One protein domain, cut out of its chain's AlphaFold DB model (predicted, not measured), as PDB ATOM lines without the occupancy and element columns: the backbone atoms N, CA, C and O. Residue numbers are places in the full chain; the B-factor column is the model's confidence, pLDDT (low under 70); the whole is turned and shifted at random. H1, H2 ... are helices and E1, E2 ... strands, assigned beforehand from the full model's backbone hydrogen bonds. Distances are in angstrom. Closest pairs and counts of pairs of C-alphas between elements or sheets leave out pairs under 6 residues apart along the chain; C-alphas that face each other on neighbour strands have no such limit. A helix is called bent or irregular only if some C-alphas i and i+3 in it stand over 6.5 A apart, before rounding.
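Overview. This is residues 10 to 83 and 281 to 300 of the 303 residues of an uncharacterized protein of Candidatus Mycoplasma haemohominis (UniProt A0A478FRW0). A short helix, H4, sits in the middle, with H2 beside it, running opposite ways; the other parts are spread round this pair with few contacts between the named helices. The small hairpin of E1 and E2, with H1 just after it, lies toward one end of the longest axis and H3 toward the other, while H5 lies off to one side, and Ser 285 passes between E2 and H4 on the way to it. The printed part has 94 residues with two named strands and five named helices, in the order E1, E2, H1, H2, H3, H4, H5. The strands make one antiparallel sheet, E1 - E2, and the class is mostly helix. The whole is compact, with a radius of gyration of the C-alphas of 13.6 A, and spans 39 by 29 by 23 A.

Along the chain. Find C-alpha 10 at (32.970, 7.860, 1.368); there E1, residues 10 to 12, begins and runs 6.7 A. E2, residues 15 to 18, runs 9.9 A. Next comes H1, residues 20 to 26, 10.0 A long, then H2, residues 33 to 39, 11.5 A long. H2 is irregular, but only just: C-alphas 34 and 37 are 6.7 A apart. H3, residues 47 to 55, is 12.9 A long. Look for C-alpha 68 at (48.008, 1.316, -6.902), where H4, residues 68 to 75, begins its 10.4 A. After the cut, H5, residues 290 to 298, runs 12.2 A and ends at C-alpha 298, (42.502, 19.599, 0.295).

Arrangement. Begin with the hairpin E1 and E2, antiparallel at 142 degrees between their directions. Within hydrogen-bond range are N 10 and O 17, 2.9 A, and N 12 and O 15, 3.0 A. The C-alphas of residues 11 and 16 face each other at 4.8 A. H2 and H4 touch; their closest C-alphas are those of Phe 38 and Ile 71, 6.2 A apart. They stand at a shallow tilt of 7 degrees and run opposite ways. H1, H3 and H5 touch no helix; H4 and H5 are only just apart, their closest C-alphas being 8.3 A apart. In H1, H4 and H5 every O i to N i+4 pair is within hydrogen-bond range; H3 has 4 of 5, and H2 has 0 of 3 but 3 of 4 O i to N i+3 pairs.

Size, cuts and confidence. The two C-alphas farthest apart are those of Gln 20 and Thr 45, 39.1 A. Residues 84 to 280 are not printed; across this cut, between H4 and H5, C-alphas 83 and 281 are 24.0 A apart. Of the links that are printed whole, H3 to H4 is long, with 12 residues, 56 to 67. The mean pLDDT of the printed part is 79.9; residues 43 to 64, 81 to 83 and 300 are under 70, and H3 has a mean of 47.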
ATOM      1  N   PHE A  10      32.546   7.510   0.017       93.56
ATOM      2  CA  PHE A  10      32.970   7.860   1.368       93.56
ATOM      3  C   PHE A  10      34.344   7.260   1.654       93.56
ATOM      4  O   PHE A  10      34.806   6.339   0.978       93.56
ATOM      5  N   ARG A  11      35.016   7.796   2.670       91.94
ATOM      6  CA  ARG A  11      36.286   7.254   3.149       91.94
ATOM      7  C   ARG A  11      36.030   6.306   4.314       91.94
ATOM      8  O   ARG A  11      35.316   6.659   5.246       91.94
ATOM      9  N   LYS A  12      36.695   5.153   4.311       93.38
ATOM     10  CA  LYS A  12      36.840   4.297   5.497       93.38
ATOM     11  C   LYS A  12      38.310   3.932   5.632       93.38
ATOM     12  O   LYS A  12      38.890   3.331   4.732       93.38
ATOM     13  N   ASN A  13      38.925   4.316   6.748       92.69
ATOM     14  CA  ASN A  13      40.366   4.178   6.971       92.69
ATOM     15  C   ASN A  13      41.179   4.867   5.852       92.69
ATOM     16  O   ASN A  13      40.959   6.044   5.549       92.69
ATOM     17  N   LYS A  14      42.110   4.130   5.243       94.75
ATOM     18  CA  LYS A  14      42.928   4.542   4.099       94.75
ATOM     19  C   LYS A  14      42.354   4.019   2.775       94.75
ATOM     20  O   LYS A  14      43.119   3.630   1.911       94.75
ATOM     21  N   LYS A  15      41.028   3.940   2.615       95.88
ATOM     22  CA  LYS A  15      40.373   3.524   1.360       95.88
ATOM     23  C   LYS A  15      39.203   4.433   1.002       95.88
ATOM     24  O   LYS A  15      38.531   4.969   1.891       95.88
ATOM     25  N   ILE A  16      38.945   4.558  -0.296       95.19
ATOM     26  CA  ILE A  16      37.718   5.126  -0.852       95.19
ATOM     27  C   ILE A  16      36.743   3.988  -1.140       95.19
ATOM     28  O   ILE A  16      37.113   2.994  -1.756       95.19
ATOM     29  N   LEU A  17      35.496   4.136  -0.698       96.38
ATOM     30  CA  LEU A  17      34.405   3.211  -0.983       96.38
ATOM     31  C   LEU A  17      33.325   3.945  -1.756       96.38
ATOM     32  O   LEU A  17      32.918   5.047  -1.382       96.38
ATOM     33  N   LEU A  18      32.844   3.325  -2.824       95.31
ATOM     34  CA  LEU A  18      31.811   3.907  -3.662       95.31
ATOM     35  C   LEU A  18      30.427   3.586  -3.108       95.31
ATOM     36  O   LEU A  18      30.112   2.433  -2.803       95.31
ATOM     37  N   THR A  19      29.571   4.601  -3.040       96.12
ATOM     38  CA  THR A  19      28.141   4.398  -2.782       96.12
ATOM     39  C   THR A  19      27.494   3.707  -3.986       96.12
ATOM     40  O   THR A  19      28.075   3.662  -5.071       96.12
ATOM     41  N   GLN A  20      26.247   3.245  -3.857       96.12
ATOM     42  CA  GLN A  20      25.489   2.728  -5.008       96.12
ATOM     43  C   GLN A  20      25.444   3.730  -6.176       96.12
ATOM     44  O   GLN A  20      25.519   3.349  -7.341       96.12
ATOM     45  N   ARG A  21      25.362   5.032  -5.873       94.19
ATOM     46  CA  ARG A  21      25.382   6.088  -6.888       94.19
ATOM     47  C   ARG A  21      26.755   6.226  -7.550       94.19
ATOM     48  O   ARG A  21      26.813   6.366  -8.769       94.19
ATOM     49  N   GLY A  22      27.845   6.159  -6.782       93.31
ATOM     50  CA  GLY A  22      29.201   6.146  -7.338       93.31
ATOM     51  C   GLY A  22      29.462   4.926  -8.212       93.31
ATOM     52  O   GLY A  22      30.014   5.061  -9.298       93.31
ATOM     53  N   GLN A  23      28.981   3.753  -7.797       94.00
ATOM     54  CA  GLN A  23      29.074   2.526  -8.591       94.00
ATOM     55  C   GLN A  23      28.321   2.659  -9.920       94.00
ATOM     56  O   GLN A  23      28.885   2.346 -10.964       94.00
ATOM     57  N   LYS A  24      27.106   3.230  -9.919       92.69
ATOM     58  CA  LYS A  24      26.371   3.542 -11.160       92.69
ATOM     59  C   LYS A  24      27.141   4.490 -12.085       92.69
ATOM     60  O   LYS A  24      27.089   4.319 -13.296       92.69
ATOM     61  N   LYS A  25      27.895   5.461 -11.548       90.06
ATOM     62  CA  LYS A  25      28.768   6.328 -12.369       90.06
ATOM     63  C   LYS A  25      29.912   5.563 -13.040       90.06
ATOM     64  O   LYS A  25      30.366   5.984 -14.097       90.06
ATOM     65  N   LEU A  26      30.370   4.467 -12.435       88.62
ATOM     66  CA  LEU A  26      31.452   3.628 -12.954       88.62
ATOM     67  C   LEU A  26      30.971   2.414 -13.749       88.62
ATOM     68  O   LEU A  26      31.802   1.687 -14.286       88.62
ATOM     69  N   GLN A  27      29.661   2.168 -13.831       87.62
ATOM     70  CA  GLN A  27      29.130   0.926 -14.397       87.62
ATOM     71  C   GLN A  27      29.590   0.693 -15.847       87.62
ATOM     72  O   GLN A  27      29.871  -0.441 -16.212       87.62
ATOM     73  N   ASN A  28      29.765   1.776 -16.614       86.88
ATOM     74  CA  ASN A  28      30.198   1.749 -18.013       86.88
ATOM     75  C   ASN A  28      31.701   2.019 -18.192       86.88
ATOM     76  O   ASN A  28      32.162   2.144 -19.324       86.88
ATOM     77  N   ILE A  29      32.468   2.188 -17.109       90.94
ATOM     78  CA  ILE A  29      33.912   2.386 -17.234       90.94
ATOM     79  C   ILE A  29      34.576   1.048 -17.525       90.94
ATOM     80  O   ILE A  29      34.392   0.083 -16.787       90.94
ATOM     81  N   LYS A  30      35.400   1.055 -18.570       94.75
ATOM     82  CA  LYS A  30      36.246  -0.052 -19.001       94.75
ATOM     83  C   LYS A  30      37.719   0.358 -18.944       94.75
ATOM     84  O   LYS A  30      38.055   1.549 -18.977       94.75
ATOM     85  N   ILE A  31      38.600  -0.629 -18.874       95.88
ATOM     86  CA  ILE A  31      40.023  -0.471 -19.156       95.88
ATOM     87  C   ILE A  31      40.167  -0.346 -20.675       95.88
ATOM     88  O   ILE A  31      39.945  -1.304 -21.415       95.88
ATOM     89  N   THR A  32      40.500   0.856 -21.135       95.38
ATOM     90  CA  THR A  32      40.741   1.142 -22.554       95.38
ATOM     91  C   THR A  32      42.186   0.864 -22.944       95.38
ATOM     92  O   THR A  32      43.049   0.771 -22.069       95.38
ATOM     93  N   GLY A  33      42.477   0.791 -24.246       93.81
ATOM     94  CA  GLY A  33      43.842   0.564 -24.741       93.81
ATOM     95  C   GLY A  33      44.838   1.582 -24.173       93.81
ATOM     96  O   GLY A  33      45.881   1.203 -23.653       93.81
ATOM     97  N   THR A  34      44.444   2.856 -24.121       90.81
ATOM     98  CA  THR A  34      45.213   3.948 -23.494       90.81
ATOM     99  C   THR A  34      45.457   3.782 -21.990       90.81
ATOM    100  O   THR A  34      46.354   4.417 -21.450       90.81
ATOM    101  N   LYS A  35      44.675   2.951 -21.288       93.12
ATOM    102  CA  LYS A  35      44.790   2.742 -19.836       93.12
ATOM    103  C   LYS A  35      45.658   1.548 -19.452       93.12
ATOM    104  O   LYS A  35      46.137   1.508 -18.321       93.12
ATOM    105  N   ILE A  36      45.869   0.590 -20.357       95.88
ATOM    106  CA  ILE A  36      46.720  -0.585 -20.105       95.88
ATOM    107  C   ILE A  36      48.149  -0.178 -19.688       95.88
ATOM    108  O   ILE A  36      48.647  -0.737 -18.709       95.88
ATOM    109  N   PRO A  37      48.813   0.802 -20.336       92.62
ATOM    110  CA  PRO A  37      50.185   1.173 -19.986       92.62
ATOM    111  C   PRO A  37      50.375   1.649 -18.540       92.62
ATOM    112  O   PRO A  37      51.422   1.377 -17.959       92.62
ATOM    113  N   PHE A  38      49.366   2.281 -17.921       90.62
ATOM    114  CA  PHE A  38      49.465   2.797 -16.545       90.62
ATOM    115  C   PHE A  38      49.736   1.711 -15.500       90.62
ATOM    116  O   PHE A  38      50.222   2.004 -14.411       90.62
ATOM    117  N   PHE A  39      49.437   0.451 -15.813       95.00
ATOM    118  CA  PHE A  39      49.686  -0.664 -14.910       95.00
ATOM    119  C   PHE A  39      51.166  -1.051 -14.817       95.00
ATOM    120  O   PHE A  39      51.524  -1.786 -13.895       95.00
ATOM    121  N   PHE A  40      52.030  -0.578 -15.722       93.81
ATOM    122  CA  PHE A  40      53.389  -1.099 -15.894       93.81
ATOM    123  C   PHE A  40      54.482  -0.042 -15.712       93.81
ATOM    124  O   PHE A  40      54.308   1.140 -16.012       93.81
ATOM    125  N   LYS A  41      55.645  -0.495 -15.233       90.81
ATOM    126  CA  LYS A  41      56.876   0.285 -15.060       90.81
ATOM    127  C   LYS A  41      57.541   0.500 -16.417       90.81
ATOM    128  O   LYS A  41      58.489  -0.192 -16.780       90.81
ATOM    129  N   LEU A  42      56.989   1.420 -17.198       82.62
ATOM    130  CA  LEU A  42      57.467   1.739 -18.539       82.62
ATOM    131  C   LEU A  42      58.375   2.973 -18.505       82.62
ATOM    132  O   LEU A  42      58.063   3.964 -17.847       82.62
ATOM    133  N   ASN A  43      59.460   2.948 -19.281       63.12
ATOM    134  CA  ASN A  43      60.186   4.166 -19.635       63.12
ATOM    135  C   ASN A  43      59.342   4.929 -20.664       63.12
ATOM    136  O   ASN A  43      59.513   4.760 -21.870       63.12
ATOM    137  N   LEU A  44      58.370   5.708 -20.188       54.38
ATOM    138  CA  LEU A  44      57.486   6.511 -21.029       54.38
ATOM    139  C   LEU A  44      58.286   7.665 -21.650       54.38
ATOM    140  O   LEU A  44      58.442   8.731 -21.060       54.38
ATOM    141  N   THR A  45      58.823   7.467 -22.852       48.00
ATOM    142  CA  THR A  45      59.324   8.566 -23.689       48.00
ATOM    143  C   THR A  45      58.175   9.108 -24.528       48.00
ATOM    144  O   THR A  45      58.054   8.777 -25.704       48.00
ATOM    145  N   LEU A  46      57.291   9.894 -23.916       49.59
ATOM    146  CA  LEU A  46      56.109  10.446 -24.578       49.59
ATOM    147  C   LEU A  46      55.963  11.933 -24.244       49.59
ATOM    148  O   LEU A  46      55.863  12.281 -23.067       49.59
ATOM    149  N   PRO A  47      55.950  12.826 -25.245       44.53
ATOM    150  CA  PRO A  47      55.711  14.251 -25.013       44.53
ATOM    151  C   PRO A  47      54.249  14.590 -24.717       44.53
ATOM    152  O   PRO A  47      53.999  15.441 -23.873       44.53
ATOM    153  N   GLU A  48      53.289  13.901 -25.344       46.00
ATOM    154  CA  GLU A  48      51.851  14.160 -25.125       46.00
ATOM    155  C   GLU A  48      51.413  13.826 -23.699       46.00
ATOM    156  O   GLU A  48      50.607  14.528 -23.091       46.00
ATOM    157  N   GLU A  49      52.017  12.792 -23.121       50.94
ATOM    158  CA  GLU A  49      51.762  12.418 -21.740       50.94
ATOM    159  C   GLU A  49      52.357  13.427 -20.753       50.94
ATOM    160  O   GLU A  49      51.823  13.565 -19.662       50.94
ATOM    161  N   LYS A  50      53.387  14.216 -21.107       49.06
ATOM    162  CA  LYS A  50      53.783  15.330 -20.231       49.06
ATOM    163  C   LYS A  50      52.657  16.345 -20.098       49.06
ATOM    164  O   LYS A  50      52.444  16.837 -18.997       49.06
ATOM    165  N   GLU A  51      51.924  16.642 -21.167       48.31
ATOM    166  CA  GLU A  51      50.769  17.539 -21.088       48.31
ATOM    167  C   GLU A  51      49.612  16.896 -20.314       48.31
ATOM    168  O   GLU A  51      49.116  17.525 -19.385       48.31
ATOM    169  N   GLU A  52      49.241  15.637 -20.588       47.22
ATOM    170  CA  GLU A  52      48.171  14.960 -19.831       47.22
ATOM    171  C   GLU A  52      48.531  14.755 -18.347       47.22
ATOM    172  O   GLU A  52      47.726  15.069 -17.472       47.22
ATOM    173  N   TYR A  53      49.749  14.315 -18.016       49.53
ATOM    174  CA  TYR A  53      50.202  14.177 -16.626       49.53
ATOM    175  C   TYR A  53      50.312  15.530 -15.914       49.53
ATOM    176  O   TYR A  53      49.975  15.610 -14.732       49.53
ATOM    177  N   THR A  54      50.732  16.596 -16.611       47.72
ATOM    178  CA  THR A  54      50.775  17.958 -16.047       47.72
ATOM    179  C   THR A  54      49.364  18.501 -15.815       47.72
ATOM    180  O   THR A  54      49.086  19.007 -14.730       47.72
ATOM    181  N   GLU A  55      48.439  18.325 -16.765       43.91
ATOM    182  CA  GLU A  55      47.014  18.658 -16.604       43.91
ATOM    183  C   GLU A  55      46.362  17.865 -15.452       43.91
ATOM    184  O   GLU A  55      45.425  18.344 -14.809       43.91
ATOM    185  N   MET A  56      46.881  16.671 -15.142       42.47
ATOM    186  CA  MET A  56      46.390  15.789 -14.077       42.47
ATOM    187  C   MET A  56      47.185  15.863 -12.758       42.47
ATOM    188  O   MET A  56      46.873  15.116 -11.828       42.47
ATOM    189  N   ASN A  57      48.171  16.763 -12.634       46.59
ATOM    190  CA  ASN A  57      49.067  16.888 -11.469       46.59
ATOM    191  C   ASN A  57      49.784  15.582 -11.063       46.59
ATOM    192  O   ASN A  57      50.080  15.365  -9.882       46.59
ATOM    193  N   ILE A  58      50.069  14.692 -12.015       46.62
ATOM    194  CA  ILE A  58      50.934  13.537 -11.768       46.62
ATOM    195  C   ILE A  58      52.377  14.015 -11.953       46.62
ATOM    196  O   ILE A  58      52.730  14.452 -13.048       46.62
ATOM    197  N   PRO A  59      53.231  13.972 -10.914       40.38
ATOM    198  CA  PRO A  59      54.617  14.389 -11.061       40.38
ATOM    199  C   PRO A  59      55.317  13.492 -12.084       40.38
ATOM    200  O   PRO A  59      55.482  12.296 -11.860       40.38
ATOM    201  N   ILE A  60      55.761  14.093 -13.191       47.25
ATOM    202  CA  ILE A  60      56.577  13.446 -14.223       47.25
ATOM    203  C   ILE A  60      58.013  13.387 -13.699       47.25
ATOM    204  O   ILE A  60      58.914  14.083 -14.161       47.25
ATOM    205  N   ASN A  61      58.222  12.595 -12.657       49.25
ATOM    206  CA  ASN A  61      59.544  12.102 -12.337       49.25
ATOM    207  C   ASN A  61      59.530  10.617 -12.721       49.25
ATOM    208  O   ASN A  61      58.773   9.869 -12.111       49.25
ATOM    209  N   PRO A  62      60.342  10.166 -13.694       47.72
ATOM    210  CA  PRO A  62      60.484   8.745 -14.024       47.72
ATOM    211  C   PRO A  62      60.862   7.866 -12.816       47.72
ATOM    212  O   PRO A  62      60.743   6.648 -12.874       47.72
ATOM    213  N   GLN A  63      61.326   8.485 -11.724       50.22
ATOM    214  CA  GLN A  63      61.657   7.848 -10.449       50.22
ATOM    215  C   GLN A  63      60.559   8.001  -9.380       50.22
ATOM    216  O   GLN A  63      60.689   7.432  -8.298       50.22
ATOM    217  N   ALA A  64      59.498   8.783  -9.622       64.06
ATOM    218  CA  ALA A  64      58.384   8.872  -8.687       64.06
ATOM    219  C   ALA A  64      57.576   7.575  -8.742       64.06
ATOM    220  O   ALA A  64      57.010   7.209  -9.767       64.06
ATOM    221  N   GLU A  65      57.521   6.897  -7.604       74.88
ATOM    222  CA  GLU A  65      56.722   5.698  -7.414       74.88
ATOM    223  C   GLU A  65      55.235   6.000  -7.669       74.88
ATOM    224  O   GLU A  65      54.625   6.815  -6.962       74.88
ATOM    225  N   ILE A  66      54.673   5.363  -8.703       85.75
ATOM    226  CA  ILE A  66      53.236   5.371  -8.988       85.75
ATOM    227  C   ILE A  66      52.579   4.327  -8.092       85.75
ATOM    228  O   ILE A  66      52.962   3.158  -8.101       85.75
ATOM    229  N   THR A  67      51.562   4.730  -7.337       91.62
ATOM    230  CA  THR A  67      50.862   3.811  -6.438       91.62
ATOM    231  C   THR A  67      49.695   3.090  -7.100       91.62
ATOM    232  O   THR A  67      49.084   3.601  -8.048       91.62
ATOM    233  N   PRO A  68      49.262   1.954  -6.521       95.25
ATOM    234  CA  PRO A  68      48.008   1.316  -6.902       95.25
ATOM    235  C   PRO A  68      46.795   2.257  -6.837       95.25
ATOM    236  O   PRO A  68      45.906   2.164  -7.681       95.25
ATOM    237  N   TYR A  69      46.747   3.176  -5.862       94.62
ATOM    238  CA  TYR A  69      45.661   4.154  -5.769       94.62
ATOM    239  C   TYR A  69      45.674   5.127  -6.951       94.62
ATOM    240  O   TYR A  69      44.619   5.394  -7.521       94.62
ATOM    241  N   GLN A  70      46.842   5.631  -7.357       91.12
ATOM    242  CA  GLN A  70      46.948   6.517  -8.518       91.12
ATOM    243  C   GLN A  70      46.490   5.817  -9.799       91.12
ATOM    244  O   GLN A  70      45.699   6.392 -10.543       91.12
ATOM    245  N   ILE A  71      46.893   4.560 -10.011       92.81
ATOM    246  CA  ILE A  71      46.450   3.751 -11.161       92.81
ATOM    247  C   ILE A  71      44.936   3.557 -11.131       92.81
ATOM    248  O   ILE A  71      44.260   3.795 -12.128       92.81
ATOM    249  N   TRP A  72      44.380   3.199  -9.974       95.25
ATOM    250  CA  TRP A  72      42.934   3.107  -9.782       95.25
ATOM    251  C   TRP A  72      42.226   4.421 -10.121       95.25
ATOM    252  O   TRP A  72      41.244   4.427 -10.862       95.25
ATOM    253  N   SER A  73      42.772   5.544  -9.660       91.31
ATOM    254  CA  SER A  73      42.259   6.880  -9.952       91.31
ATOM    255  C   SER A  73      42.205   7.152 -11.459       91.31
ATOM    256  O   SER A  73      41.193   7.645 -11.952       91.31
ATOM    257  N   GLN A  74      43.255   6.785 -12.199       88.06
ATOM    258  CA  GLN A  74      43.332   6.941 -13.655       88.06
ATOM    259  C   GLN A  74      42.346   6.029 -14.387       88.06
ATOM    260  O   GLN A  74      41.584   6.464 -15.252       88.06
ATOM    261  N   VAL A  75      42.297   4.754 -14.002       91.38
ATOM    262  CA  VAL A  75      41.414   3.766 -14.626       91.38
ATOM    263  C   VAL A  75      39.947   4.148 -14.445       91.38
ATOM    264  O   VAL A  75      39.170   4.054 -15.395       91.38
ATOM    265  N   PHE A  76      39.570   4.643 -13.267       91.44
ATOM    266  CA  PHE A  76      38.189   4.998 -12.948       91.44
ATOM    267  C   PHE A  76      37.847   6.480 -13.152       91.44
ATOM    268  O   PHE A  76      36.728   6.884 -12.836       91.44
ATOM    269  N   ASN A  77      38.761   7.287 -13.709       87.81
ATOM    270  CA  ASN A  77      38.587   8.738 -13.861       87.81
ATOM    271  C   ASN A  77      38.122   9.394 -12.541       87.81
ATOM    272  O   ASN A  77      37.140  10.146 -12.487       87.81
ATOM    273  N   PHE A  78      38.779   9.018 -11.446       88.38
ATOM    274  CA  PHE A  78      38.466   9.456 -10.095       88.38
ATOM    275  C   PHE A  78      39.488  10.496  -9.605       88.38
ATOM    276  O   PHE A  78      40.653  10.445  -9.990       88.38
ATOM    277  N   PRO A  79      39.088  11.447  -8.738       75.56
ATOM    278  CA  PRO A  79      37.701  11.864  -8.504       75.56
ATOM    279  C   PRO A  79      37.170  12.734  -9.657       75.56
ATOM    280  O   PRO A  79      36.000  13.132  -9.657       75.56
ATOM    281  N   PHE A  80      38.025  13.040 -10.635       73.00
ATOM    282  CA  PHE A  80      37.740  13.939 -11.739       73.00
ATOM    283  C   PHE A  80      37.698  13.190 -13.061       73.00
ATOM    284  O   PHE A  80      38.598  12.426 -13.392       73.00
ATOM    285  N   VAL A  81      36.675  13.502 -13.850       66.31
ATOM    286  CA  VAL A  81      36.642  13.131 -15.261       66.31
ATOM    287  C   VAL A  81      37.383  14.230 -16.019       66.31
ATOM    288  O   VAL A  81      36.860  15.354 -16.043       66.31
ATOM    289  N   PRO A  82      38.571  13.962 -16.592       64.62
ATOM    290  CA  PRO A  82      39.272  14.958 -17.388       64.62
ATOM    291  C   PRO A  82      38.365  15.404 -18.539       64.62
ATOM    292  O   PRO A  82      37.741  14.589 -19.220       64.62
ATOM    293  N   LYS A  83      38.239  16.720 -18.722       65.81
ATOM    294  CA  LYS A  83      37.550  17.300 -19.874       65.81
ATOM    295  C   LYS A  83      38.612  17.763 -20.854       65.81
ATOM    296  O   LYS A  83      39.201  18.821 -20.652       65.81
ATOM    297  N   ASN A 281      38.831  -4.286  -7.304       96.38
ATOM    298  CA  ASN A 281      38.916  -2.862  -6.977       96.38
ATOM    299  C   ASN A 281      37.786  -2.026  -7.612       96.38
ATOM    300  O   ASN A 281      37.824  -0.799  -7.578       96.38
ATOM    301  N   ARG A 282      36.738  -2.642  -8.173       94.38
ATOM    302  CA  ARG A 282      35.677  -1.899  -8.885       94.38
ATOM    303  C   ARG A 282      34.845  -0.995  -7.973       94.38
ATOM    304  O   ARG A 282      34.364   0.051  -8.396       94.38
ATOM    305  N   THR A 283      34.647  -1.405  -6.722       94.88
ATOM    306  CA  THR A 283      33.772  -0.717  -5.751       94.88
ATOM    307  C   THR A 283      34.538  -0.041  -4.613       94.88
ATOM    308  O   THR A 283      33.958   0.742  -3.855       94.88
ATOM    309  N   GLN A 284      35.836  -0.319  -4.503       95.56
ATOM    310  CA  GLN A 284      36.725   0.215  -3.480       95.56
ATOM    311  C   GLN A 284      38.111   0.478  -4.063       95.56
ATOM    312  O   GLN A 284      38.608  -0.306  -4.866       95.56
ATOM    313  N   SER A 285      38.757   1.552  -3.623       96.31
ATOM    314  CA  SER A 285      40.129   1.827  -4.026       96.31
ATOM    315  C   SER A 285      41.129   0.910  -3.305       96.31
ATOM    316  O   SER A 285      40.871   0.460  -2.176       96.31
ATOM    317  N   PRO A 286      42.335   0.741  -3.872       96.69
ATOM    318  CA  PRO A 286      43.507   0.337  -3.112       96.69
ATOM    319  C   PRO A 286      43.770   1.266  -1.918       96.69
ATOM    320  O   PRO A 286      43.194   2.355  -1.803       96.69
ATOM    321  N   THR A 287      44.641   0.818  -1.015       96.25
ATOM    322  CA  THR A 287      45.040   1.596   0.160       96.25
ATOM    323  C   THR A 287      45.771   2.871  -0.260       96.25
ATOM    324  O   THR A 287      46.731   2.813  -1.021       96.25
ATOM    325  N   LEU A 288      45.324   4.009   0.264       93.62
ATOM    326  CA  LEU A 288      45.916   5.320   0.045       93.62
ATOM    327  C   LEU A 288      47.128   5.536   0.948       93.62
ATOM    328  O   LEU A 288      47.122   5.181   2.130       93.62
ATOM    329  N   MET A 289      48.121   6.234   0.420       92.69
ATOM    330  CA  MET A 289      49.183   6.848   1.202       92.69
ATOM    331  C   MET A 289      48.718   8.160   1.842       92.69
ATOM    332  O   MET A 289      47.775   8.813   1.389       92.69
ATOM    333  N   ASP A 290      49.436   8.612   2.870       89.44
ATOM    334  CA  ASP A 290      49.047   9.812   3.622       89.44
ATOM    335  C   ASP A 290      49.068  11.087   2.761       89.44
ATOM    336  O   ASP A 290      48.221  11.963   2.940       89.44
ATOM    337  N   LYS A 291      49.979  11.182   1.778       89.25
ATOM    338  CA  LYS A 291      50.002  12.305   0.821       89.25
ATOM    339  C   LYS A 291      48.759  12.340  -0.076       89.25
ATOM    340  O   LYS A 291      48.215  13.409  -0.333       89.25
ATOM    341  N   GLU A 292      48.275  11.180  -0.508       89.94
ATOM    342  CA  GLU A 292      47.096  11.066  -1.377       89.94
ATOM    343  C   GLU A 292      45.831  11.410  -0.602       89.94
ATOM    344  O   GLU A 292      44.977  12.149  -1.087       89.94
ATOM    345  N   LEU A 293      45.760  10.946   0.647       86.00
ATOM    346  CA  LEU A 293      44.684  11.302   1.557       86.00
ATOM    347  C   LEU A 293      44.614  12.820   1.772       86.00
ATOM    348  O   LEU A 293      43.539  13.403   1.636       86.00
ATOM    349  N   LYS A 294      45.752  13.473   2.050       85.81
ATOM    350  CA  LYS A 294      45.820  14.938   2.180       85.81
ATOM    351  C   LYS A 294      45.339  15.642   0.911       85.81
ATOM    352  O   LYS A 294      44.556  16.582   1.010       85.81
ATOM    353  N   ASN A 295      45.737  15.165  -0.269       83.88
ATOM    354  CA  ASN A 295      45.311  15.750  -1.543       83.88
ATOM    355  C   ASN A 295      43.796  15.645  -1.760       83.88
ATOM    356  O   ASN A 295      43.169  16.619  -2.172       83.88
ATOM    357  N   ILE A 296      43.185  14.500  -1.442       82.38
ATOM    358  CA  ILE A 296      41.727  14.332  -1.548       82.38
ATOM    359  C   ILE A 296      41.000  15.292  -0.608       82.38
ATOM    360  O   ILE A 296      40.022  15.909  -1.020       82.38
ATOM    361  N   LEU A 297      41.476  15.449   0.629       79.62
ATOM    362  CA  LEU A 297      40.865  16.361   1.600       79.62
ATOM    363  C   LEU A 297      41.020  17.830   1.167       79.62
ATOM    364  O   LEU A 297      40.047  18.579   1.162       79.62
ATOM    365  N   ASN A 298      42.212  18.226   0.716       80.12
ATOM    366  CA  ASN A 298      42.502  19.599   0.295       80.12
ATOM    367  C   ASN A 298      41.745  20.027  -0.967       80.12
ATOM    368  O   ASN A 298      41.387  21.195  -1.093       80.12
ATOM    369  N   ASN A 299      41.496  19.100  -1.895       71.38
ATOM    370  CA  ASN A 299      40.764  19.386  -3.132       71.38
ATOM    371  C   ASN A 299      39.242  19.357  -2.947       71.38
ATOM    372  O   ASN A 299      38.502  19.724  -3.855       71.38
ATOM    373  N   ASN A 300      38.767  18.945  -1.773       67.19
ATOM    374  CA  ASN A 300      37.356  18.907  -1.430       67.19
ATOM    375  C   ASN A 300      37.107  19.725  -0.150       67.19
ATOM    376  O   ASN A 300      36.570  19.207   0.816       67.19
TER     377      ASN A 300